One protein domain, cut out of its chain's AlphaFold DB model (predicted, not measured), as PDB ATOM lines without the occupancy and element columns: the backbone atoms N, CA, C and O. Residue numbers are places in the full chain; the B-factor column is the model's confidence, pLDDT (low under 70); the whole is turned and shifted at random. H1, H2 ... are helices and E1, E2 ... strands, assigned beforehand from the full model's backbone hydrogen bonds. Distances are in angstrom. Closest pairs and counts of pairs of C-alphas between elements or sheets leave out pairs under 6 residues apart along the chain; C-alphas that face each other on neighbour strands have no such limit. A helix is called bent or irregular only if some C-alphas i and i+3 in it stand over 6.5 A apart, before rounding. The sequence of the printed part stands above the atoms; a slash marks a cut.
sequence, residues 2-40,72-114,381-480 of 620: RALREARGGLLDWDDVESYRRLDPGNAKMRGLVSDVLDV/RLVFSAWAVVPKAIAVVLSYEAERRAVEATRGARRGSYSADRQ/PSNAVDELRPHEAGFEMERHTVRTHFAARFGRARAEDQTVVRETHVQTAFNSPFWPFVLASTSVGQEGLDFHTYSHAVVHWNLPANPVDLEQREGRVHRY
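AT A GLANCE: This is residues 2 to 40, 72 to 114 and 381 to 480 of the 620 residues of the protein "SWF/SNF helicase family protein" of Actinomycetales bacterium (UniProt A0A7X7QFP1). A small four-stranded parallel sheet is covered on one face by the long helix H4 and on the other by H5, and a long hairpin, E2 and E3, starts beside H4 near Val 87 and reaches away from this layered body. H3 packs on H4, H6 sits by the sheet's E6 edge, and the short H1 and H2 lie near E2. The 182 printed residues hold six named helices and six named strands, in the order H1 H2 H3 E1 H4 E2 E3 E4 H5 E5 E6 H6; the sheet's order is E4 E5 E1 E6, and E2 and E3 pair antiparallel. The class is mixed, helices and strands; the whole is compact, with a radius of gyration of the C-alphas of 17.6 A and spans of 54 by 43 by 35 A.

IN THESE COORDINATES: Find C-alpha 2 at (26.863, 14.467, 5.358), where H1, residues 2 to 6, begins. H2 is residues 14 to 18, and H3, residues 28 to 39, is irregular, but only just: C-alphas 36 and 39 are 6.52 A apart. Past the first cut come E1, residues 72 to 76, and H4, residues 80 to 99, 28.4 A long from C-alpha 80 at (18.689, 8.135, 26.140). Past the second come E2, residues 383 to 391, 25.4 A, E3, residues 394 to 402, 25.3 A, and E4, residues 407 to 410. H5 is residues 417 to 430, 20.7 A; E5 is 438 to 442, E6 457 to 460, and H6 467 to 474, ending at C-alpha 474 (17.341, -7.131, 42.032).

HOW THE PARTS SIT: Look first at the sheet: N 408 and O 438 of E4 and E5 are 2.9 A apart, N 74 and O 439 of E1 and E5 2.8 A, N 459 and O 73 of E6 and E1 2.8 A, each within hydrogen-bond range. H4 is on it at a height over the sheet of 8.6 A, over E4 and E5, along the strands at 7 degrees to E5 on the local plane; C-alphas 86 and 407 are the closest to E4, at 4.5 A. H5 is on the opposite face, at 8.2 A, over E4 and only just not over E5, with 2 of its C-alphas falling on E5; it runs slantwise to the strands, at 42 degrees to E4 on the local plane. E4, H5 and E5 form a strand-helix-strand unit, two parallel neighbours joined through a helix, with a right-handed crossover. H3 only grazes the sheet with residues 33 to 37, H6 with 470 to 474. H3 and residues 85 to 93 of H4 touch, closest at the C-alphas of Leu 38 and Ala 93, 6.7 A, the same way at a steep tilt of 36 degrees, only just past shallow. In the hairpin E2 and E3, N 387 and O 398 are 2.8 A apart; C-alphas 87 and 402, the closest of H4 and E3, are 6.2 A apart. The closest C-alphas of H1 and E2, Leu 4 and Pro 390, are 7.7 A apart, and those of H2 and E2, Trp 14 and Glu 387, 6.9 A. Every O i to N i+4 pair is within hydrogen-bond range in H1, H2, H4 and H6; in H3 7 of 8 are, in H5 9 of 10.

THE WHOLE: The two C-alphas farthest apart are those of Glu 392 and Tyr 480, 60.2 A. Residues 41 to 71 and 115 to 380 are not printed, with gaps of 13.3 A and 17.9 A between C-alphas. The link E5 to E6 is long, and residues 100 to 105 stand free. Mean pLDDT of the printed part is 84.5; residues 102 to 106, 112 to 113, 412 to 421 and 443 to 448 are under 70.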
ATOM      1  N   ARG A   2      26.331  15.797   5.739       72.25
ATOM      2  CA  ARG A   2      26.863  14.467   5.358       72.25
ATOM      3  C   ARG A   2      26.740  13.401   6.460       72.25
ATOM      4  O   ARG A   2      26.134  12.374   6.203       72.25
ATOM      5  N   ALA A   3      27.194  13.693   7.682       74.25
ATOM      6  CA  ALA A   3      27.089  12.761   8.814       74.25
ATOM      7  C   ALA A   3      25.634  12.375   9.157       74.25
ATOM      8  O   ALA A   3      25.363  11.228   9.475       74.25
ATOM      9  N   LEU A   4      24.683  13.310   9.030       70.56
ATOM     10  CA  LEU A   4      23.248  13.044   9.209       70.56
ATOM     11  C   LEU A   4      22.688  12.130   8.114       70.56
ATOM     12  O   LEU A   4      21.920  11.222   8.406       70.56
ATOM     13  N   ARG A   5      23.104  12.341   6.859       72.19
ATOM     14  CA  ARG A   5      22.721  11.472   5.739       72.19
ATOM     15  C   ARG A   5      23.295  10.061   5.890       72.19
ATOM     16  O   ARG A   5      22.586   9.103   5.623       72.19
ATOM     17  N   GLU A   6      24.534   9.941   6.363       77.75
ATOM     18  CA  GLU A   6      25.176   8.653   6.670       77.75
ATOM     19  C   GLU A   6      24.538   7.968   7.895       77.75
ATOM     20  O   GLU A   6      24.416   6.747   7.922       77.75
ATOM     21  N   ALA A   7      24.061   8.742   8.877       73.81
ATOM     22  CA  ALA A   7      23.397   8.243  10.080       73.81
ATOM     23  C   ALA A   7      21.883   8.006   9.923       73.81
ATOM     24  O   ALA A   7      21.255   7.531  10.868       73.81
ATOM     25  N   ARG A   8      21.285   8.306   8.756       71.88
ATOM     26  CA  ARG A   8      19.825   8.247   8.538       71.88
ATOM     27  C   ARG A   8      19.231   6.876   8.865       71.88
ATOM     28  O   ARG A   8      18.153   6.816   9.434       71.88
ATOM     29  N   GLY A   9      19.960   5.793   8.586       72.25
ATOM     30  CA  GLY A   9      19.523   4.427   8.905       72.25
ATOM     31  C   GLY A   9      19.441   4.103  10.405       72.25
ATOM     32  O   GLY A   9      18.914   3.057  10.760       72.25
ATOM     33  N   GLY A  10      19.966   4.966  11.283       75.12
ATOM     34  CA  GLY A  10      19.859   4.835  12.740       75.12
ATOM     35  C   GLY A  10      18.884   5.820  13.391       75.12
ATOM     36  O   GLY A  10      18.787   5.839  14.618       75.12
ATOM     37  N   LEU A  11      18.208   6.661  12.603       83.19
ATOM     38  CA  LEU A  11      17.208   7.614  13.084       83.19
ATOM     39  C   LEU A  11      15.801   7.039  12.906       83.19
ATOM     40  O   LEU A  11      15.559   6.239  12.007       83.19
ATOM     41  N   LEU A  12      14.879   7.458  13.771       85.62
ATOM     42  CA  LEU A  12      13.463   7.133  13.632       85.62
ATOM     43  C   LEU A  12      12.870   7.955  12.482       85.62
ATOM     44  O   LEU A  12      12.995   9.180  12.496       85.62
ATOM     45  N   ASP A  13      12.223   7.292  11.527       87.69
ATOM     46  CA  ASP A  13      11.462   7.959  10.473       87.69
ATOM     47  C   ASP A  13      10.060   8.309  10.996       87.69
ATOM     48  O   ASP A  13       9.319   7.428  11.445       87.69
ATOM     49  N   TRP A  14       9.711   9.598  10.996       91.38
ATOM     50  CA  TRP A  14       8.407  10.039  11.491       91.38
ATOM     51  C   TRP A  14       7.270   9.626  10.555       91.38
ATOM     52  O   TRP A  14       6.188   9.320  11.043       91.38
ATOM     53  N   ASP A  15       7.508   9.520   9.245       90.25
ATOM     54  CA  ASP A  15       6.474   9.091   8.293       90.25
ATOM     55  C   ASP A  15       6.032   7.645   8.558       90.25
ATOM     56  O   ASP A  15       4.861   7.289   8.366       90.25
ATOM     57  N   ASP A  16       6.957   6.809   9.041       91.31
ATOM     58  CA  ASP A  16       6.653   5.444   9.456       91.31
ATOM     59  C   ASP A  16       5.782   5.425  10.716       91.31
ATOM     60  O   ASP A  16       4.810   4.670  10.755       91.31
ATOM     61  N   VAL A  17       6.074   6.287  11.699       92.06
ATOM     62  CA  VAL A  17       5.230   6.465  12.892       92.06
ATOM     63  C   VAL A  17       3.845   6.965  12.492       92.06
ATOM     64  O   VAL A  17       2.840   6.364  12.863       92.06
ATOM     65  N   GLU A  18       3.787   8.024  11.684       91.69
ATOM     66  CA  GLU A  18       2.551   8.677  11.259       91.69
ATOM     67  C   GLU A  18       1.626   7.725  10.490       91.69
ATOM     68  O   GLU A  18       0.407   7.828  10.603       91.69
ATOM     69  N   SER A  19       2.192   6.756   9.766       90.69
ATOM     70  CA  SER A  19       1.454   5.778   8.956       90.69
ATOM     71  C   SER A  19       1.217   4.428   9.649       90.69
ATOM     72  O   SER A  19       0.826   3.470   8.974       90.69
ATOM     73  N   TYR A  20       1.487   4.309  10.956       91.19
ATOM     74  CA  TYR A  20       1.414   3.042  11.698       91.19
ATOM     75  C   TYR A  20       2.241   1.905  11.052       91.19
ATOM     76  O   TYR A  20       1.839   0.739  11.037       91.19
ATOM     77  N   ARG A  21       3.413   2.214  10.486       92.38
ATOM     78  CA  ARG A  21       4.332   1.207   9.930       92.38
ATOM     79  C   ARG A  21       5.230   0.608  11.002       92.38
ATOM     80  O   ARG A  21       5.533   1.224  12.020       92.38
ATOM     81  N   ARG A  22       5.670  -0.626  10.775       92.19
ATOM     82  CA  ARG A  22       6.597  -1.318  11.673       92.19
ATOM     83  C   ARG A  22       7.923  -0.557  11.765       92.19
ATOM     84  O   ARG A  22       8.543  -0.303  10.738       92.19
ATOM     85  N   LEU A  23       8.385  -0.288  12.985       90.62
ATOM     86  CA  LEU A  23       9.709   0.293  13.224       90.62
ATOM     87  C   LEU A  23      10.786  -0.796  13.293       90.62
ATOM     88  O   LEU A  23      10.546  -1.873  13.846       90.62
ATOM     89  N   ASP A  24      11.999  -0.502  12.812       88.19
ATOM     90  CA  ASP A  24      13.184  -1.261  13.233       88.19
ATOM     91  C   ASP A  24      13.547  -0.835  14.667       88.19
ATOM     92  O   ASP A  24      13.828   0.342  14.904       88.19
ATOM     93  N   PRO A  25      13.607  -1.764  15.642       88.31
ATOM     94  CA  PRO A  25      14.041  -1.443  17.001       88.31
ATOM     95  C   PRO A  25      15.488  -0.913  17.097       88.31
ATOM     96  O   PRO A  25      15.929  -0.502  18.174       88.31
ATOM     97  N   GLY A  26      16.262  -0.959  16.005       85.44
ATOM     98  CA  GLY A  26      17.517  -0.224  15.811       85.44
ATOM     99  C   GLY A  26      18.738  -0.822  16.513       85.44
ATOM    100  O   GLY A  26      19.876  -0.508  16.174       85.44
ATOM    101  N   ASN A  27      18.546  -1.726  17.480       87.19
ATOM    102  CA  ASN A  27      19.631  -2.496  18.085       87.19
ATOM    103  C   ASN A  27      19.163  -3.868  18.604       87.19
ATOM    104  O   ASN A  27      17.978  -4.103  18.840       87.19
ATOM    105  N   ALA A  28      20.119  -4.778  18.810       89.75
ATOM    106  CA  ALA A  28      19.843  -6.152  19.231       89.75
ATOM    107  C   ALA A  28      19.187  -6.255  20.621       89.75
ATOM    108  O   ALA A  28      18.328  -7.110  20.815       89.75
ATOM    109  N   LYS A  29      19.538  -5.371  21.569       92.88
ATOM    110  CA  LYS A  29      18.943  -5.367  22.917       92.88
ATOM    111  C   LYS A  29      17.467  -4.966  22.866       92.88
ATOM    112  O   LYS A  29      16.647  -5.607  23.515       92.88
ATOM    113  N   MET A  30      17.122  -3.971  22.045       94.69
ATOM    114  CA  MET A  30      15.730  -3.566  21.827       94.69
ATOM    115  C   MET A  30      14.940  -4.676  21.136       94.69
ATOM    116  O   MET A  30      13.834  -4.973  21.565       94.69
ATOM    117  N   ARG A  31      15.514  -5.337  20.119       93.88
ATOM    118  CA  ARG A  31      14.880  -6.499  19.469       93.88
ATOM    119  C   ARG A  31      14.613  -7.638  20.454       93.88
ATOM    120  O   ARG A  31      13.532  -8.206  20.423       93.88
ATOM    121  N   GLY A  32      15.561  -7.926  21.348       93.62
ATOM    122  CA  GLY A  32      15.366  -8.907  22.417       93.62
ATOM    123  C   GLY A  32      14.216  -8.531  23.353       93.62
ATOM    124  O   GLY A  32      13.379  -9.372  23.645       93.62
ATOM    125  N   LEU A  33      14.128  -7.260  23.760       95.75
ATOM    126  CA  LEU A  33      13.038  -6.777  24.615       95.75
ATOM    127  C   LEU A  33      11.674  -6.774  23.898       95.75
ATOM    128  O   LEU A  33      10.664  -7.105  24.506       95.75
ATOM    129  N   VAL A  34      11.635  -6.437  22.604       96.19
ATOM    130  CA  VAL A  34      10.427  -6.561  21.767       96.19
ATOM    131  C   VAL A  34       9.985  -8.021  21.676       96.19
ATOM    132  O   VAL A  34       8.800  -8.296  21.836       96.19
ATOM    133  N   SER A  35      10.922  -8.951  21.490       94.44
ATOM    134  CA  SER A  35      10.617 -10.381  21.427       94.44
ATOM    135  C   SER A  35      10.088 -10.925  22.755       94.44
ATOM    136  O   SER A  35       9.055 -11.584  22.773       94.44
ATOM    137  N   ASP A  36      10.738 -10.579  23.866       94.00
ATOM    138  CA  ASP A  36      10.373 -11.027  25.215       94.00
ATOM    139  C   ASP A  36       9.026 -10.467  25.710       94.00
ATOM    140  O   ASP A  36       8.396 -11.055  26.584       94.00
ATOM    141  N   VAL A  37       8.568  -9.337  25.160       96.50
ATOM    142  CA  VAL A  37       7.361  -8.651  25.649       96.50
ATOM    143  C   VAL A  37       6.249  -8.585  24.600       96.50
ATOM    144  O   VAL A  37       5.121  -9.006  24.853       96.50
ATOM    145  N   LEU A  38       6.527  -8.033  23.419       96.50
ATOM    146  CA  LEU A  38       5.502  -7.776  22.405       96.50
ATOM    147  C   LEU A  38       5.208  -9.007  21.549       96.50
ATOM    148  O   LEU A  38       4.045  -9.219  21.206       96.50
ATOM    149  N   ASP A  39       6.220  -9.805  21.194       95.81
ATOM    150  CA  ASP A  39       6.028 -11.001  20.353       95.81
ATOM    151  C   ASP A  39       5.370 -12.152  21.123       95.81
ATOM    152  O   ASP A  39       4.618 -12.918  20.534       95.81
ATOM    153  N   VAL A  40       5.548 -12.202  22.449       94.94
ATOM    154  CA  VAL A  40       4.749 -13.051  23.357       94.94
ATOM    155  C   VAL A  40       3.290 -12.563  23.453       94.94
ATOM    156  O   VAL A  40       2.399 -13.281  23.894       94.94
ATOM    157  N   ARG A  72       8.556  -5.928  33.286       97.56
ATOM    158  CA  ARG A  72      10.008  -5.770  33.141       97.56
ATOM    159  C   ARG A  72      10.476  -4.449  33.738       97.56
ATOM    160  O   ARG A  72      10.055  -3.383  33.289       97.56
ATOM    161  N   LEU A  73      11.398  -4.516  34.698       96.19
ATOM    162  CA  LEU A  73      12.131  -3.354  35.199       96.19
ATOM    163  C   LEU A  73      13.502  -3.272  34.519       96.19
ATOM    164  O   LEU A  73      14.386  -4.089  34.769       96.19
ATOM    165  N   VAL A  74      13.692  -2.294  33.639       95.31
ATOM    166  CA  VAL A  74      14.898  -2.149  32.816       95.31
ATOM    167  C   VAL A  74      15.832  -1.096  33.406       95.31
ATOM    168  O   VAL A  74      15.450   0.059  33.575       95.31
ATOM    169  N   PHE A  75      17.094  -1.461  33.635       92.88
ATOM    170  CA  PHE A  75      18.135  -0.529  34.073       92.88
ATOM    171  C   PHE A  75      19.176  -0.293  32.990       92.88
ATOM    172  O   PHE A  75      19.869  -1.218  32.558       92.88
ATOM    173  N   SER A  76      19.353   0.975  32.631       91.62
ATOM    174  CA  SER A  76      20.374   1.426  31.693       91.62
ATOM    175  C   SER A  76      21.376   2.367  32.354       91.62
ATOM    176  O   SER A  76      21.038   3.134  33.256       91.62
ATOM    177  N   ALA A  77      22.619   2.340  31.877       89.06
ATOM    178  CA  ALA A  77      23.613   3.354  32.221       89.06
ATOM    179  C   ALA A  77      23.462   4.625  31.361       89.06
ATOM    180  O   ALA A  77      24.115   5.629  31.621       89.06
ATOM    181  N   TRP A  78      22.654   4.579  30.297       89.31
ATOM    182  CA  TRP A  78      22.570   5.635  29.287       89.31
ATOM    183  C   TRP A  78      21.249   6.394  29.396       89.31
ATOM    184  O   TRP A  78      20.177   5.796  29.300       89.31
ATOM    185  N   ALA A  79      21.325   7.723  29.503       87.19
ATOM    186  CA  ALA A  79      20.160   8.598  29.670       87.19
ATOM    187  C   ALA A  79      19.131   8.528  28.533       87.19
ATOM    188  O   ALA A  79      17.937   8.701  28.766       87.19
ATOM    189  N   VAL A  80      19.574   8.227  27.311       88.19
ATOM    190  CA  VAL A  80      18.689   8.135  26.140       88.19
ATOM    191  C   VAL A  80      17.838   6.858  26.125       88.19
ATOM    192  O   VAL A  80      16.751   6.846  25.548       88.19
ATOM    193  N   VAL A  81      18.299   5.784  26.773       91.94
ATOM    194  CA  VAL A  81      17.696   4.449  26.634       91.94
ATOM    195  C   VAL A  81      16.281   4.369  27.207       91.94
ATOM    196  O   VAL A  81      15.416   3.885  26.484       91.94
ATOM    197  N   PRO A  82      15.979   4.862  28.427       92.75
ATOM    198  CA  PRO A  82      14.615   4.823  28.947       92.75
ATOM    199  C   PRO A  82      13.573   5.447  28.024       92.75
ATOM    200  O   PRO A  82      12.514   4.870  27.797       92.75
ATOM    201  N   LYS A  83      13.901   6.606  27.442       92.19
ATOM    202  CA  LYS A  83      13.039   7.291  26.478       92.19
ATOM    203  C   LYS A  83      12.872   6.469  25.197       92.19
ATOM    204  O   LYS A  83      11.750   6.323  24.732       92.19
ATOM    205  N   ALA A  84      13.959   5.919  24.654       93.06
ATOM    206  CA  ALA A  84      13.905   5.090  23.449       93.06
ATOM    207  C   ALA A  84      13.059   3.821  23.652       93.06
ATOM    208  O   ALA A  84      12.241   3.498  22.798       93.06
ATOM    209  N   ILE A  85      13.208   3.139  24.795       95.12
ATOM    210  CA  ILE A  85      12.396   1.968  25.165       95.12
ATOM    211  C   ILE A  85      10.919   2.359  25.250       95.12
ATOM    212  O   ILE A  85      10.085   1.725  24.612       95.12
ATOM    213  N   ALA A  86      10.603   3.427  25.990       94.44
ATOM    214  CA  ALA A  86       9.229   3.888  26.171       94.44
ATOM    215  C   ALA A  86       8.537   4.210  24.835       94.44
ATOM    216  O   ALA A  86       7.399   3.795  24.620       94.44
ATOM    217  N   VAL A  87       9.243   4.904  23.932       94.00
ATOM    218  CA  VAL A  87       8.763   5.275  22.591       94.00
ATOM    219  C   VAL A  87       8.556   4.044  21.709       94.00
ATOM    220  O   VAL A  87       7.453   3.841  21.216       94.00
ATOM    221  N   VAL A  88       9.587   3.210  21.529       94.88
ATOM    222  CA  VAL A  88       9.542   2.087  20.577       94.88
ATOM    223  C   VAL A  88       8.522   1.036  21.003       94.88
ATOM    224  O   VAL A  88       7.713   0.617  20.182       94.88
ATOM    225  N   LEU A  89       8.526   0.619  22.276       96.25
ATOM    226  CA  LEU A  89       7.616  -0.432  22.734       96.25
ATOM    227  C   LEU A  89       6.158   0.021  22.774       96.25
ATOM    228  O   LEU A  89       5.288  -0.769  22.429       96.25
ATOM    229  N   SER A  90       5.884   1.265  23.178       95.31
ATOM    230  CA  SER A  90       4.500   1.753  23.225       95.31
ATOM    231  C   SER A  90       3.931   1.983  21.835       95.31
ATOM    232  O   SER A  90       2.806   1.575  21.572       95.31
ATOM    233  N   TYR A  91       4.721   2.559  20.926       94.56
ATOM    234  CA  TYR A  91       4.307   2.679  19.534       94.56
ATOM    235  C   TYR A  91       4.028   1.305  18.913       94.56
ATOM    236  O   TYR A  91       2.999   1.112  18.276       94.56
ATOM    237  N   GLU A  92       4.921   0.333  19.111       95.12
ATOM    238  CA  GLU A  92       4.772  -0.989  18.504       95.12
ATOM    239  C   GLU A  92       3.602  -1.782  19.112       95.12
ATOM    240  O   GLU A  92       2.924  -2.504  18.383       95.12
ATOM    241  N   ALA A  93       3.321  -1.624  20.412       94.88
ATOM    242  CA  ALA A  93       2.122  -2.175  21.045       94.88
ATOM    243  C   ALA A  93       0.841  -1.571  20.445       94.88
ATOM    244  O   ALA A  93      -0.052  -2.308  20.030       94.88
ATOM    245  N   GLU A  94       0.779  -0.241  20.333       92.31
ATOM    246  CA  GLU A  94      -0.356   0.467  19.737       92.31
ATOM    247  C   GLU A  94      -0.565   0.080  18.271       92.31
ATOM    248  O   GLU A  94      -1.679  -0.238  17.864       92.31
ATOM    249  N   ARG A  95       0.513   0.041  17.482       92.38
ATOM    250  CA  ARG A  95       0.481  -0.368  16.077       92.38
ATOM    251  C   ARG A  95      -0.117  -1.764  15.911       92.38
ATOM    252  O   ARG A  95      -0.970  -1.954  15.051       92.38
ATOM    253  N   ARG A  96       0.307  -2.734  16.733       92.69
ATOM    254  CA  ARG A  96      -0.230  -4.106  16.704       92.69
ATOM    255  C   ARG A  96      -1.711  -4.152  17.078       92.69
ATOM    256  O   ARG A  96      -2.463  -4.874  16.431       92.69
ATOM    257  N   ALA A  97      -2.134  -3.355  18.060       90.00
ATOM    258  CA  ALA A  97      -3.540  -3.241  18.437       90.00
ATOM    259  C   ALA A  97      -4.402  -2.667  17.305       90.00
ATOM    260  O   ALA A  97      -5.436  -3.238  16.962       90.00
ATOM    261  N   VAL A  98      -3.944  -1.584  16.670       86.94
ATOM    262  CA  VAL A  98      -4.629  -0.974  15.521       86.94
ATOM    263  C   VAL A  98      -4.683  -1.938  14.332       86.94
ATOM    264  O   VAL A  98      -5.723  -2.054  13.689       86.94
ATOM    265  N   GLU A  99      -3.602  -2.668  14.045       86.81
ATOM    266  CA  GLU A  99      -3.579  -3.660  12.962       86.81
ATOM    267  C   GLU A  99      -4.521  -4.842  13.181       86.81
ATOM    268  O   GLU A  99      -5.038  -5.373  12.202       86.81
ATOM    269  N   ALA A 100      -4.768  -5.232  14.433       83.31
ATOM    270  CA  ALA A 100      -5.685  -6.318  14.764       83.31
ATOM    271  C   ALA A 100      -7.173  -5.946  14.586       83.31
ATOM    272  O   ALA A 100      -8.032  -6.828  14.610       83.31
ATOM    273  N   THR A 101      -7.503  -4.660  14.407       77.94
ATOM    274  CA  THR A 101      -8.888  -4.182  14.267       77.94
ATOM    275  C   THR A 101      -9.365  -4.257  12.806       77.94
ATOM    276  O   THR A 101      -8.798  -3.612  11.919       77.94
ATOM    277  N   ARG A 102     -10.462  -4.980  12.528       63.25
ATOM    278  CA  ARG A 102     -11.061  -5.059  11.177       63.25
ATOM    279  C   ARG A 102     -11.643  -3.721  10.718       63.25
ATOM    280  O   ARG A 102     -12.368  -3.058  11.450       63.25
ATOM    281  N   GLY A 103     -11.382  -3.351   9.461       56.03
ATOM    282  CA  GLY A 103     -12.075  -2.246   8.783       56.03
ATOM    283  C   GLY A 103     -11.781  -0.839   9.319       56.03
ATOM    284  O   GLY A 103     -12.356   0.127   8.813       56.03
ATOM    285  N   ALA A 104     -10.878  -0.687  10.294       56.88
ATOM    286  CA  ALA A 104     -10.428   0.621  10.740       56.88
ATOM    287  C   ALA A 104      -9.728   1.334   9.573       56.88
ATOM    288  O   ALA A 104      -8.701   0.878   9.062       56.88
ATOM    289  N   ARG A 105     -10.282   2.470   9.126       54.31
ATOM    290  CA  ARG A 105      -9.521   3.404   8.289       54.31
ATOM    291  C   ARG A 105      -8.299   3.797   9.104       54.31
ATOM    292  O   ARG A 105      -8.460   4.434  10.138       54.31
ATOM    293  N   ARG A 106      -7.112   3.393   8.648       63.59
ATOM    294  CA  ARG A 106      -5.845   3.786   9.267       63.59
ATOM    295  C   ARG A 106      -5.758   5.307   9.208       63.59
ATOM    296  O   ARG A 106      -5.507   5.873   8.143       63.59
ATOM    297  N   GLY A 107      -6.081   5.946  10.328       71.44
ATOM    298  CA  GLY A 107      -5.809   7.354  10.537       71.44
ATOM    299  C   GLY A 107      -4.305   7.575  10.614       71.44
ATOM    300  O   GLY A 107      -3.515   6.630  10.648       71.44
ATOM    301  N   SER A 108      -3.913   8.840  10.632       84.38
ATOM    302  CA  SER A 108      -2.530   9.189  10.907       84.38
ATOM    303  C   SER A 108      -2.291   9.148  12.421       84.38
ATOM    304  O   SER A 108      -3.180   9.529  13.187       84.38
ATOM    305  N   TYR A 109      -1.125   8.689  12.878       87.25
ATOM    306  CA  TYR A 109      -0.814   8.549  14.309       87.25
ATOM    307  C   TYR A 109      -1.083   9.829  15.110       87.25
ATOM    308  O   TYR A 109      -1.560   9.773  16.244       87.25
ATOM    309  N   SER A 110      -0.797  10.997  14.537       84.62
ATOM    310  CA  SER A 110      -0.997  12.274  15.223       84.62
ATOM    311  C   SER A 110      -2.459  12.736  15.223       84.62
ATOM    312  O   SER A 110      -2.874  13.450  16.141       84.62
ATOM    313  N   ALA A 111      -3.248  12.337  14.219       75.31
ATOM    314  CA  ALA A 111      -4.654  12.719  14.081       75.31
ATOM    315  C   ALA A 111      -5.630  11.718  14.719       75.31
ATOM    316  O   ALA A 111      -6.766  12.094  15.018       75.31
ATOM    317  N   ASP A 112      -5.211  10.468  14.941       67.81
ATOM    318  CA  ASP A 112      -6.065   9.403  15.463       67.81
ATOM    319  C   ASP A 112      -6.318   9.581  16.969       67.81
ATOM    320  O   ASP A 112      -5.669   9.008  17.846       67.81
ATOM    321  N   ARG A 113      -7.274  10.457  17.283       65.50
ATOM    322  CA  ARG A 113      -7.878  10.572  18.610       65.50
ATOM    323  C   ARG A 113      -9.170   9.774  18.605       65.50
ATOM    324  O   ARG A 113     -10.238  10.319  18.320       65.50
ATOM    325  N   GLN A 114      -9.077   8.484  18.922       71.19
ATOM    326  CA  GLN A 114     -10.274   7.659  19.031       71.19
ATOM    327  C   GLN A 114     -11.213   8.212  20.105       71.19
ATOM    328  O   GLN A 114     -10.813   8.517  21.230       71.19
ATOM    329  N   PRO A 381       3.111  10.216  30.768       73.06
ATOM    330  CA  PRO A 381       3.433  11.382  29.960       73.06
ATOM    331  C   PRO A 381       4.031  10.958  28.619       73.06
ATOM    332  O   PRO A 381       4.956  10.151  28.584       73.06
ATOM    333  N   SER A 382       3.550  11.549  27.528       84.44
ATOM    334  CA  SER A 382       4.133  11.342  26.206       84.44
ATOM    335  C   SER A 382       5.581  11.837  26.133       84.44
ATOM    336  O   SER A 382       6.007  12.726  26.878       84.44
ATOM    337  N   ASN A 383       6.353  11.276  25.207       87.81
ATOM    338  CA  ASN A 383       7.750  11.627  24.999       87.81
ATOM    339  C   ASN A 383       7.921  12.426  23.708       87.81
ATOM    340  O   ASN A 383       7.484  12.001  22.643       87.81
ATOM    341  N   ALA A 384       8.597  13.573  23.804       89.00
ATOM    342  CA  ALA A 384       8.948  14.368  22.633       89.00
ATOM    343  C   ALA A 384       9.998  13.638  21.788       89.00
ATOM    344  O   ALA A 384      10.980  13.163  22.352       89.00
ATOM    345  N   VAL A 385       9.856  13.575  20.473       89.75
ATOM    346  CA  VAL A 385      10.864  13.031  19.553       89.75
ATOM    347  C   VAL A 385      11.233  14.130  18.571       89.75
ATOM    348  O   VAL A 385      10.350  14.774  18.023       89.75
ATOM    349  N   ASP A 386      12.527  14.374  18.395       89.94
ATOM    350  CA  ASP A 386      13.006  15.408  17.485       89.94
ATOM    351  C   ASP A 386      13.378  14.741  16.146       89.94
ATOM    352  O   ASP A 386      14.286  13.905  16.090       89.94
ATOM    353  N   GLU A 387      12.650  15.077  15.082       89.50
ATOM    354  CA  GLU A 387      12.930  14.684  13.703       89.50
ATOM    355  C   GLU A 387      13.910  15.684  13.084       89.50
ATOM    356  O   GLU A 387      13.715  16.898  13.154       89.50
ATOM    357  N   LEU A 388      14.980  15.178  12.472       86.31
ATOM    358  CA  LEU A 388      15.996  16.005  11.827       86.31
ATOM    359  C   LEU A 388      15.792  15.968  10.314       86.31
ATOM    360  O   LEU A 388      16.155  14.986   9.663       86.31
ATOM    361  N   ARG A 389      15.264  17.055   9.749       83.38
ATOM    362  CA  ARG A 389      15.019  17.202   8.311       83.38
ATOM    363  C   ARG A 389      16.174  17.944   7.640       83.38
ATOM    364  O   ARG A 389      16.337  19.147   7.844       83.38
ATOM    365  N   PRO A 390      17.033  17.264   6.860       78.44
ATOM    366  CA  PRO A 390      18.125  17.930   6.162       78.44
ATOM    367  C   PRO A 390      17.600  18.766   4.983       78.44
ATOM    368  O   PRO A 390      16.771  18.294   4.213       78.44
ATOM    369  N   HIS A 391      18.159  19.961   4.780       81.81
ATOM    370  CA  HIS A 391      17.937  20.792   3.586       81.81
ATOM    371  C   HIS A 391      19.278  21.366   3.079       81.81
ATOM    372  O   HIS A 391      20.333  21.090   3.653       81.81
ATOM    373  N   GLU A 392      19.276  22.133   1.980       72.75
ATOM    374  CA  GLU A 392      20.516  22.567   1.306       72.75
ATOM    375  C   GLU A 392      21.474  23.375   2.201       72.75
ATOM    376  O   GLU A 392      22.687  23.185   2.123       72.75
ATOM    377  N   ALA A 393      20.945  24.217   3.093       78.94
ATOM    378  CA  ALA A 393      21.733  25.093   3.966       78.94
ATOM    379  C   ALA A 393      21.938  24.548   5.396       78.94
ATOM    380  O   ALA A 393      22.586  25.207   6.209       78.94
ATOM    381  N   GLY A 394      21.419  23.359   5.734       81.12
ATOM    382  CA  GLY A 394      21.474  22.868   7.111       81.12
ATOM    383  C   GLY A 394      20.533  21.707   7.422       81.12
ATOM    384  O   GLY A 394      20.439  20.730   6.675       81.12
ATOM    385  N   PHE A 395      19.908  21.783   8.591       82.38
ATOM    386  CA  PHE A 395      18.849  20.881   9.018       82.38
ATOM    387  C   PHE A 395      17.831  21.661   9.843       82.38
ATOM    388  O   PHE A 395      18.196  22.547  10.617       82.38
ATOM    389  N   GLU A 396      16.572  21.286   9.695       86.56
ATOM    390  CA  GLU A 396      15.489  21.714  10.562       86.56
ATOM    391  C   GLU A 396      15.214  20.610  11.579       86.56
ATOM    392  O   GLU A 396      15.383  19.420  11.296       86.56
ATOM    393  N   MET A 397      14.844  21.015  12.788       88.88
ATOM    394  CA  MET A 397      14.451  20.096  13.843       88.88
ATOM    395  C   MET A 397      12.966  20.291  14.101       88.88
ATOM    396  O   MET A 397      12.560  21.332  14.617       88.88
ATOM    397  N   GLU A 398      12.172  19.290  13.748       90.81
ATOM    398  CA  GLU A 398      10.747  19.271  14.041       90.81
ATOM    399  C   GLU A 398      10.497  18.408  15.271       90.81
ATOM    400  O   GLU A 398      11.035  17.310  15.401       90.81
ATOM    401  N   ARG A 399       9.711  18.925  16.216       91.81
ATOM    402  CA  ARG A 399       9.404  18.205  17.446       91.81
ATOM    403  C   ARG A 399       8.037  17.555  17.346       91.81
ATOM    404  O   ARG A 399       7.021  18.240  17.309       91.81
ATOM    405  N   HIS A 400       8.041  16.242  17.484       92.06
ATOM    406  CA  HIS A 400       6.857  15.404  17.560       92.06
ATOM    407  C   HIS A 400       6.652  14.847  18.962       92.06
ATOM    408  O   HIS A 400       7.498  15.008  19.844       92.06
ATOM    409  N   THR A 401       5.523  14.183  19.192       90.75
ATOM    410  CA  THR A 401       5.197  13.572  20.485       90.75
ATOM    411  C   THR A 401       4.683  12.153  20.288       90.75
ATOM    412  O   THR A 401       3.719  11.940  19.565       90.75
ATOM    413  N   VAL A 402       5.290  11.192  20.985       90.25
ATOM    414  CA  VAL A 402       4.873   9.783  20.984       90.25
ATOM    415  C   VAL A 402       4.265   9.427  22.335       90.25
ATOM    416  O   VAL A 402       4.841   9.714  23.389       90.25
ATOM    417  N   ARG A 403       3.089   8.808  22.304       89.50
ATOM    418  CA  ARG A 403       2.357   8.294  23.467       89.50
ATOM    419  C   ARG A 403       3.108   7.099  24.057       89.50
ATOM    420  O   ARG A 403       3.606   6.256  23.319       89.50
ATOM    421  N   THR A 404       3.211   7.023  25.385       88.19
ATOM    422  CA  THR A 404       4.001   5.973  26.058       88.19
ATOM    423  C   THR A 404       3.235   5.257  27.165       88.19
ATOM    424  O   THR A 404       3.591   5.382  28.334       88.19
ATOM    425  N   HIS A 405       2.164   4.556  26.784       87.19
ATOM    426  CA  HIS A 405       1.219   3.872  27.678       87.19
ATOM    427  C   HIS A 405       1.673   2.464  28.098       87.19
ATOM    428  O   HIS A 405       1.441   2.065  29.236       87.19
ATOM    429  N   PHE A 406       2.324   1.710  27.207       94.25
ATOM    430  CA  PHE A 406       2.692   0.308  27.443       94.25
ATOM    431  C   PHE A 406       4.059   0.190  28.128       94.25
ATOM    432  O   PHE A 406       4.264  -0.642  29.017       94.25
ATOM    433  N   ALA A 407       4.989   1.064  27.739       95.25
ATOM    434  CA  ALA A 407       6.314   1.191  28.318       95.25
ATOM    435  C   ALA A 407       6.557   2.632  28.775       95.25
ATOM    436  O   ALA A 407       6.372   3.571  28.003       95.25
ATOM    437  N   ALA A 408       7.025   2.816  30.008       93.06
ATOM    438  CA  ALA A 408       7.271   4.129  30.592       93.06
ATOM    439  C   ALA A 408       8.751   4.334  30.923       93.06
ATOM    440  O   ALA A 408       9.482   3.395  31.251       93.06
ATOM    441  N   ARG A 409       9.194   5.594  30.867       89.62
ATOM    442  CA  ARG A 409      10.498   5.992  31.401       89.62
ATOM    443  C   ARG A 409      10.354   6.468  32.841       89.62
ATOM    444  O   ARG A 409       9.414   7.186  33.169       89.62
ATOM    445  N   PHE A 410      11.341   6.131  33.650       86.88
ATOM    446  CA  PHE A 410      11.477   6.542  35.032       86.88
ATOM    447  C   PHE A 410      12.763   7.352  35.205       86.88
ATOM    448  O   PHE A 410      13.803   6.989  34.648       86.88
ATOM    449  N   GLY A 411      12.685   8.466  35.932       72.94
ATOM    450  CA  GLY A 411      13.829   9.321  36.248       72.94
ATOM    451  C   GLY A 411      13.767  10.751  35.693       72.94
ATOM    452  O   GLY A 411      13.101  11.063  34.695       72.94
ATOM    453  N   ARG A 412      14.519  11.631  36.367       62.97
ATOM    454  CA  ARG A 412      14.501  13.092  36.200       62.97
ATOM    455  C   ARG A 412      15.051  13.541  34.846       62.97
ATOM    456  O   ARG A 412      16.197  13.267  34.504       62.97
ATOM    457  N   ALA A 413      14.254  14.315  34.108       52.03
ATOM    458  CA  ALA A 413      14.739  15.077  32.952       52.03
ATOM    459  C   ALA A 413      15.228  16.489  33.343       52.03
ATOM    460  O   ALA A 413      16.085  17.033  32.652       52.03
ATOM    461  N   ARG A 414      14.713  17.063  34.445       44.28
ATOM    462  CA  ARG A 414      15.134  18.314  35.113       44.28
ATOM    463  C   ARG A 414      14.492  18.379  36.509       44.28
ATOM    464  O   ARG A 414      13.461  17.753  36.726       44.28
ATOM    465  N   ALA A 415      15.122  19.074  37.457       39.31
ATOM    466  CA  ALA A 415      14.614  19.243  38.819       39.31
ATOM    467  C   ALA A 415      13.558  20.362  38.853       39.31
ATOM    468  O   ALA A 415      13.892  21.531  38.998       39.31
ATOM    469  N   GLU A 416      12.298  19.986  38.674       46.28
ATOM    470  CA  GLU A 416      11.113  20.829  38.876       46.28
ATOM    471  C   GLU A 416      10.097  20.010  39.682       46.28
ATOM    472  O   GLU A 416      10.029  18.792  39.489       46.28
ATOM    473  N   ASP A 417       9.284  20.642  40.533       49.78
ATOM    474  CA  ASP A 417       8.306  19.959  41.403       49.78
ATOM    475  C   ASP A 417       7.325  19.064  40.623       49.78
ATOM    476  O   ASP A 417       6.958  17.975  41.071       49.78
ATOM    477  N   GLN A 418       6.989  19.444  39.383       56.88
ATOM    478  CA  GLN A 418       6.173  18.626  38.474       56.88
ATOM    479  C   GLN A 418       6.813  17.269  38.128       56.88
ATOM    480  O   GLN A 418       6.121  16.346  37.706       56.88
ATOM    481  N   THR A 419       8.131  17.130  38.276       57.84
ATOM    482  CA  THR A 419       8.865  15.893  37.976       57.84
ATOM    483  C   THR A 419       8.697  14.859  39.086       57.84
ATOM    484  O   THR A 419       8.567  13.679  38.779       57.84
ATOM    485  N   VAL A 420       8.621  15.289  40.351       56.59
ATOM    486  CA  VAL A 420       8.429  14.389  41.504       56.59
ATOM    487  C   VAL A 420       7.043  13.746  41.455       56.59
ATOM    488  O   VAL A 420       6.927  12.529  41.541       56.59
ATOM    489  N   VAL A 421       6.001  14.544  41.203       58.19
ATOM    490  CA  VAL A 421       4.618  14.050  41.061       58.19
ATOM    491  C   VAL A 421       4.504  13.027  39.921       58.19
ATOM    492  O   VAL A 421       3.850  11.996  40.061       58.19
ATOM    493  N   ARG A 422       5.198  13.263  38.798       70.31
ATOM    494  CA  ARG A 422       5.234  12.325  37.663       70.31
ATOM    495  C   ARG A 422       5.916  11.003  38.012       70.31
ATOM    496  O   ARG A 422       5.460   9.966  37.543       70.31
ATOM    497  N   GLU A 423       6.990  11.025  38.800       77.75
ATOM    498  CA  GLU A 423       7.659   9.799  39.254       77.75
ATOM    499  C   GLU A 423       6.726   8.978  40.151       77.75
ATOM    500  O   GLU A 423       6.507   7.802  39.871       77.75
ATOM    501  N   THR A 424       6.078   9.599  41.138       81.25
ATOM    502  CA  THR A 424       5.108   8.900  41.993       81.25
ATOM    503  C   THR A 424       3.998   8.247  41.167       81.25
ATOM    504  O   THR A 424       3.722   7.065  41.343       81.25
ATOM    505  N   HIS A 425       3.419   8.956  40.193       84.75
ATOM    506  CA  HIS A 425       2.374   8.390  39.334       84.75
ATOM    507  C   HIS A 425       2.867   7.194  38.503       84.75
ATOM    508  O   HIS A 425       2.195   6.169  38.415       84.75
ATOM    509  N   VAL A 426       4.052   7.286  37.895       87.50
ATOM    510  CA  VAL A 426       4.595   6.171  37.103       87.50
ATOM    511  C   VAL A 426       4.888   4.955  37.989       87.50
ATOM    512  O   VAL A 426       4.643   3.826  37.564       87.50
ATOM    513  N   GLN A 427       5.363   5.171  39.219       89.69
ATOM    514  CA  GLN A 427       5.564   4.093  40.184       89.69
ATOM    515  C   GLN A 427       4.236   3.438  40.581       89.69
ATOM    516  O   GLN A 427       4.137   2.215  40.503       89.69
ATOM    517  N   THR A 428       3.215   4.225  40.942       91.31
ATOM    518  CA  THR A 428       1.873   3.718  41.276       91.31
ATOM    519  C   THR A 428       1.304   2.875  40.136       91.31
ATOM    520  O   THR A 428       0.876   1.746  40.358       91.31
ATOM    521  N   ALA A 429       1.375   3.364  38.894       92.75
ATOM    522  CA  ALA A 429       0.893   2.619  37.733       92.75
ATOM    523  C   ALA A 429       1.678   1.310  37.517       92.75
ATOM    524  O   ALA A 429       1.083   0.254  37.293       92.75
ATOM    525  N   PHE A 430       3.013   1.331  37.630       94.81
ATOM    526  CA  PHE A 430       3.824   0.120  37.465       94.81
ATOM    527  C   PHE A 430       3.596  -0.915  38.581       94.81
ATOM    528  O   PHE A 430       3.589  -2.111  38.294       94.81
ATOM    529  N   ASN A 431       3.341  -0.473  39.816       95.69
ATOM    530  CA  ASN A 431       3.014  -1.332  40.963       95.69
ATOM    531  C   ASN A 431       1.541  -1.760  41.033       95.69
ATOM    532  O   ASN A 431       1.145  -2.413  41.994       95.69
ATOM    533  N   SER A 432       0.749  -1.452  40.009       97.19
ATOM    534  CA  SER A 432      -0.594  -2.004  39.797       97.19
ATOM    535  C   SER A 432      -0.555  -3.184  38.808       97.19
ATOM    536  O   SER A 432       0.456  -3.357  38.119       97.19
ATOM    537  N   PRO A 433      -1.619  -3.994  38.665       97.69
ATOM    538  CA  PRO A 433      -1.648  -5.065  37.663       97.69
ATOM    539  C   PRO A 433      -1.789  -4.540  36.219       97.69
ATOM    540  O   PRO A 433      -1.570  -5.292  35.271       97.69
ATOM    541  N   PHE A 434      -2.116  -3.257  36.033       96.75
ATOM    542  CA  PHE A 434      -2.394  -2.622  34.736       96.75
ATOM    543  C   PHE A 434      -1.123  -2.094  34.054       96.75
ATOM    544  O   PHE A 434      -0.025  -2.188  34.593       96.75
ATOM    545  N   TRP A 435      -1.235  -1.525  32.854       93.44
ATOM    546  CA  TRP A 435      -0.100  -0.882  32.178       93.44
ATOM    547  C   TRP A 435       0.491   0.289  32.992       93.44
ATOM    548  O   TRP A 435      -0.263   0.995  33.664       93.44
ATOM    549  N   PRO A 436       1.810   0.554  32.905       95.44
ATOM    550  CA  PRO A 436       2.776  -0.004  31.950       95.44
ATOM    551  C   PRO A 436       3.337  -1.374  32.363       95.44
ATOM    552  O   PRO A 436       3.475  -1.677  33.549       95.44
ATOM    553  N   PHE A 437       3.704  -2.188  31.368       97.19
ATOM    554  CA  PHE A 437       4.342  -3.500  31.555       97.19
ATOM    555  C   PHE A 437       5.866  -3.460  31.474       97.19
ATOM    556  O   PHE A 437       6.537  -4.384  31.936       97.19
ATOM    557  N   VAL A 438       6.426  -2.375  30.940       97.69
ATOM    558  CA  VAL A 438       7.869  -2.133  30.930       97.69
ATOM    559  C   VAL A 438       8.153  -0.780  31.565       97.69
ATOM    560  O   VAL A 438       7.624   0.241  31.130       97.69
ATOM    561  N   LEU A 439       9.016  -0.755  32.575       95.56
ATOM    562  CA  LEU A 439       9.519   0.474  33.176       95.56
ATOM    563  C   LEU A 439      11.023   0.541  32.974       95.56
ATOM    564  O   LEU A 439      11.746  -0.343  33.423       95.56
ATOM    565  N   ALA A 440      11.505   1.582  32.306       93.81
ATOM    566  CA  ALA A 440      12.928   1.768  32.069       93.81
ATOM    567  C   ALA A 440      13.472   2.949  32.868       93.81
ATOM    568  O   ALA A 440      12.922   4.043  32.801       93.81
ATOM    569  N   SER A 441      14.585   2.751  33.569       90.81
ATOM    570  CA  SER A 441      15.253   3.776  34.374       90.81
ATOM    571  C   SER A 441      16.734   3.880  34.026       90.81
ATOM    572  O   SER A 441      17.389   2.889  33.681       90.81
ATOM    573  N   THR A 442      17.299   5.079  34.162       85.44
ATOM    574  CA  THR A 442      18.745   5.210  34.346       85.44
ATOM    575  C   THR A 442      19.070   4.788  35.769       85.44
ATOM    576  O   THR A 442      18.341   5.117  36.698       85.44
ATOM    577  N   SER A 443      20.133   4.029  35.987       64.81
ATOM    578  CA  SER A 443      20.502   3.507  37.312       64.81
ATOM    579  C   SER A 443      20.987   4.574  38.317       64.81
ATOM    580  O   SER A 443      21.803   4.263  39.177       64.81
ATOM    581  N   VAL A 444      20.563   5.834  38.176       47.56
ATOM    582  CA  VAL A 444      21.069   7.003  38.902       47.56
ATOM    583  C   VAL A 444      19.936   7.611  39.732       47.56
ATOM    584  O   VAL A 444      19.034   8.233  39.181       47.56
ATOM    585  N   GLY A 445      20.018   7.473  41.061       45.91
ATOM    586  CA  GLY A 445      19.394   8.423  41.993       45.91
ATOM    587  C   GLY A 445      18.068   8.046  42.657       45.91
ATOM    588  O   GLY A 445      17.304   8.951  42.974       45.91
ATOM    589  N   GLN A 446      17.772   6.765  42.888       53.50
ATOM    590  CA  GLN A 446      16.500   6.353  43.508       53.50
ATOM    591  C   GLN A 446      16.668   5.221  44.528       53.50
ATOM    592  O   GLN A 446      16.011   4.184  44.460       53.50
ATOM    593  N   GLU A 447      17.599   5.358  45.469       55.75
ATOM    594  CA  GLU A 447      17.602   4.524  46.681       55.75
ATOM    595  C   GLU A 447      16.229   4.606  47.380       55.75
ATOM    596  O   GLU A 447      15.630   5.676  47.442       55.75
ATOM    597  N   GLY A 448      15.682   3.464  47.815       63.16
ATOM    598  CA  GLY A 448      14.429   3.403  48.588       63.16
ATOM    599  C   GLY A 448      13.115   3.178  47.820       63.16
ATOM    600  O   GLY A 448      12.092   2.988  48.462       63.16
ATOM    601  N   LEU A 449      13.107   3.162  46.482       76.56
ATOM    602  CA  LEU A 449      11.897   2.841  45.703       76.56
ATOM    603  C   LEU A 449      11.744   1.346  45.411       76.56
ATOM    604  O   LEU A 449      12.713   0.682  45.028       76.56
ATOM    605  N   ASP A 450      10.510   0.863  45.516       87.69
ATOM    606  CA  ASP A 450      10.139  -0.538  45.361       87.69
ATOM    607  C   ASP A 450       9.217  -0.758  44.151       87.69
ATOM    608  O   ASP A 450       8.316   0.042  43.887       87.69
ATOM    609  N   PHE A 451       9.460  -1.856  43.425       93.69
ATOM    610  CA  PHE A 451       8.800  -2.225  42.164       93.69
ATOM    611  C   PHE A 451       8.333  -3.693  42.135       93.69
ATOM    612  O   PHE A 451       8.103  -4.260  41.072       93.69
ATOM    613  N   HIS A 452       8.261  -4.338  43.298       94.00
ATOM    614  CA  HIS A 452       8.086  -5.786  43.462       94.00
ATOM    615  C   HIS A 452       6.647  -6.272  43.311       94.00
ATOM    616  O   HIS A 452       6.426  -7.476  43.180       94.00
ATOM    617  N   THR A 453       5.666  -5.368  43.374       95.88
ATOM    618  CA  THR A 453       4.263  -5.748  43.545       95.88
ATOM    619  C   THR A 453       3.776  -6.623  42.395       95.88
ATOM    620  O   THR A 453       3.291  -7.723  42.630       95.88
ATOM    621  N   TYR A 454       4.011  -6.193  41.155       97.56
ATOM    622  CA  TYR A 454       3.650  -6.926  39.933       97.56
ATOM    623  C   TYR A 454       4.843  -7.124  38.986       97.56
ATOM    624  O   TYR A 454       4.691  -7.369  37.788       97.56
ATOM    625  N   SER A 455       6.060  -7.036  39.527       96.94
ATOM    626  CA  SER A 455       7.293  -7.369  38.821       96.94
ATOM    627  C   SER A 455       8.176  -8.255  39.681       96.94
ATOM    628  O   SER A 455       8.416  -7.956  40.845       96.94
ATOM    629  N   HIS A 456       8.704  -9.314  39.079       96.44
ATOM    630  CA  HIS A 456       9.845 -10.061  39.599       96.44
ATOM    631  C   HIS A 456      10.951 -10.211  38.541       96.44
ATOM    632  O   HIS A 456      11.800 -11.085  38.665       96.44
ATOM    633  N   ALA A 457      10.964  -9.352  37.511       96.62
ATOM    634  CA  ALA A 457      11.940  -9.402  36.425       96.62
ATOM    635  C   ALA A 457      12.740  -8.104  36.286       96.62
ATOM    636  O   ALA A 457      12.184  -7.007  36.154       96.62
ATOM    637  N   VAL A 458      14.067  -8.246  36.235       94.75
ATOM    638  CA  VAL A 458      15.015  -7.151  36.016       94.75
ATOM    639  C   VAL A 458      15.786  -7.371  34.722       94.75
ATOM    640  O   VAL A 458      16.409  -8.412  34.513       94.75
ATOM    641  N   VAL A 459      15.798  -6.351  33.868       95.31
ATOM    642  CA  VAL A 459      16.572  -6.323  32.626       95.31
ATOM    643  C   VAL A 459      17.766  -5.393  32.803       95.31
ATOM    644  O   VAL A 459      17.638  -4.169  32.877       95.31
ATOM    645  N   HIS A 460      18.969  -5.957  32.826       92.56
ATOM    646  CA  HIS A 460      20.206  -5.183  32.849       92.56
ATOM    647  C   HIS A 460      20.581  -4.781  31.423       92.56
ATOM    648  O   HIS A 460      21.431  -5.412  30.796       92.56
ATOM    649  N   TRP A 461      19.969  -3.705  30.914       93.12
ATOM    650  CA  TRP A 461      20.320  -3.145  29.602       93.12
ATOM    651  C   TRP A 461      21.823  -2.874  29.498       93.12
ATOM    652  O   TRP A 461      22.453  -3.166  28.481       93.12
ATOM    653  N   ASN A 462      22.409  -2.385  30.592       91.06
ATOM    654  CA  ASN A 462      23.845  -2.427  30.833       91.06
ATOM    655  C   ASN A 462      24.129  -3.096  32.179       91.06
ATOM    656  O   ASN A 462      23.444  -2.829  33.176       91.06
ATOM    657  N   LEU A 463      25.197  -3.894  32.225       88.94
ATOM    658  CA  LEU A 463      25.706  -4.440  33.481       88.94
ATOM    659  C   LEU A 463      26.149  -3.315  34.430       88.94
ATOM    660  O   LEU A 463      26.805  -2.368  33.979       88.94
ATOM    661  N   PRO A 464      25.828  -3.410  35.732       87.19
ATOM    662  CA  PRO A 464      26.338  -2.468  36.718       87.19
ATOM    663  C   PRO A 464      27.860  -2.567  36.880       87.19
ATOM    664  O   PRO A 464      28.515  -3.503  36.406       87.19
ATOM    665  N   ALA A 465      28.435  -1.564  37.546       84.44
ATOM    666  CA  ALA A 465      29.875  -1.484  37.751       84.44
ATOM    667  C   ALA A 465      30.382  -2.486  38.791       84.44
ATOM    668  O   ALA A 465      31.463  -3.048  38.608       84.44
ATOM    669  N   ASN A 466      29.593  -2.714  39.840       82.81
ATOM    670  CA  ASN A 466      29.978  -3.461  41.029       82.81
ATOM    671  C   ASN A 466      28.862  -4.466  41.432       82.81
ATOM    672  O   ASN A 466      27.733  -4.354  40.941       82.81
ATOM    673  N   PRO A 467      29.169  -5.486  42.261       82.81
ATOM    674  CA  PRO A 467      28.204  -6.513  42.674       82.81
ATOM    675  C   PRO A 467      27.052  -5.967  43.527       82.81
ATOM    676  O   PRO A 467      25.932  -6.456  43.400       82.81
ATOM    677  N   VAL A 468      27.307  -4.940  44.340       83.88
ATOM    678  CA  VAL A 468      26.301  -4.329  45.220       83.88
ATOM    679  C   VAL A 468      25.191  -3.702  44.386       83.88
ATOM    680  O   VAL A 468      24.023  -3.969  44.621       83.88
ATOM    681  N   ASP A 469      25.536  -2.957  43.337       84.88
ATOM    682  CA  ASP A 469      24.574  -2.386  42.394       84.88
ATOM    683  C   ASP A 469      23.732  -3.466  41.695       84.88
ATOM    684  O   ASP A 469      22.574  -3.218  41.358       84.88
ATOM    685  N   LEU A 470      24.302  -4.649  41.416       84.94
ATOM    686  CA  LEU A 470      23.541  -5.759  40.832       84.94
ATOM    687  C   LEU A 470      22.480  -6.248  41.820       84.94
ATOM    688  O   LEU A 470      21.304  -6.320  41.470       84.94
ATOM    689  N   GLU A 471      22.892  -6.497  43.060       83.88
ATOM    690  CA  GLU A 471      22.012  -6.940  44.138       83.88
ATOM    691  C   GLU A 471      20.950  -5.890  44.493       83.88
ATOM    692  O   GLU A 471      19.777  -6.221  44.633       83.88
ATOM    693  N   GLN A 472      21.314  -4.608  44.528       84.69
ATOM    694  CA  GLN A 472      20.387  -3.499  44.764       84.69
ATOM    695  C   GLN A 472      19.352  -3.341  43.649       84.69
ATOM    696  O   GLN A 472      18.220  -2.943  43.923       84.69
ATOM    697  N   ARG A 473      19.708  -3.635  42.389       87.94
ATOM    698  CA  ARG A 473      18.753  -3.639  41.265       87.94
ATOM    699  C   ARG A 473      17.762  -4.794  41.378       87.94
ATOM    700  O   ARG A 473      16.581  -4.587  41.126       87.94
ATOM    701  N   GLU A 474      18.216  -5.976  41.779       87.62
ATOM    702  CA  GLU A 474      17.341  -7.131  42.032       87.62
ATOM    703  C   GLU A 474      16.450  -6.932  43.257       87.62
ATOM    704  O   GLU A 474      15.267  -7.260  43.216       87.62
ATOM    705  N   GLY A 475      16.979  -6.309  44.312       88.69
ATOM    706  CA  GLY A 475      16.225  -5.965  45.517       88.69
ATOM    707  C   GLY A 475      15.009  -5.073  45.249       88.69
ATOM    708  O   GLY A 475      14.075  -5.064  46.041       88.69
ATOM    709  N   ARG A 476      14.956  -4.380  44.100       90.69
ATOM    710  CA  ARG A 476      13.794  -3.576  43.678       90.69
ATOM    711  C   ARG A 476      12.553  -4.399  43.388       90.69
ATOM    712  O   ARG A 476      11.449  -3.884  43.532       90.69
ATOM    713  N   VAL A 477      12.740  -5.646  42.969       92.81
ATOM    714  CA  VAL A 477      11.652  -6.567  42.625       92.81
ATOM    715  C   VAL A 477      11.529  -7.729  43.615       92.81
ATOM    716  O   VAL A 477      10.700  -8.614  43.440       92.81
ATOM    717  N   HIS A 478      12.348  -7.725  44.669       91.50
ATOM    718  CA  HIS A 478      12.392  -8.764  45.690       91.50
ATOM    719  C   HIS A 478      12.196  -8.149  47.078       91.50
ATOM    720  O   HIS A 478      13.155  -7.785  47.760       91.50
ATOM    721  N   ARG A 479      10.929  -8.006  47.473       92.50
ATOM    722  CA  ARG A 479      10.491  -7.472  48.769       92.50
ATOM    723  C   ARG A 479       9.350  -8.312  49.332       92.50
ATOM    724  O   ARG A 479       8.860  -9.226  48.668       92.50
ATOM    725  N   TYR A 480       8.941  -7.959  50.545       93.69
ATOM    726  CA  TYR A 480       7.768  -8.482  51.229       93.69
ATOM    727  C   TYR A 480       6.553  -8.606  50.291       93.69
ATOM    728  O   TYR A 480       6.197  -7.666  49.587       93.69
TER     729      TYR A 480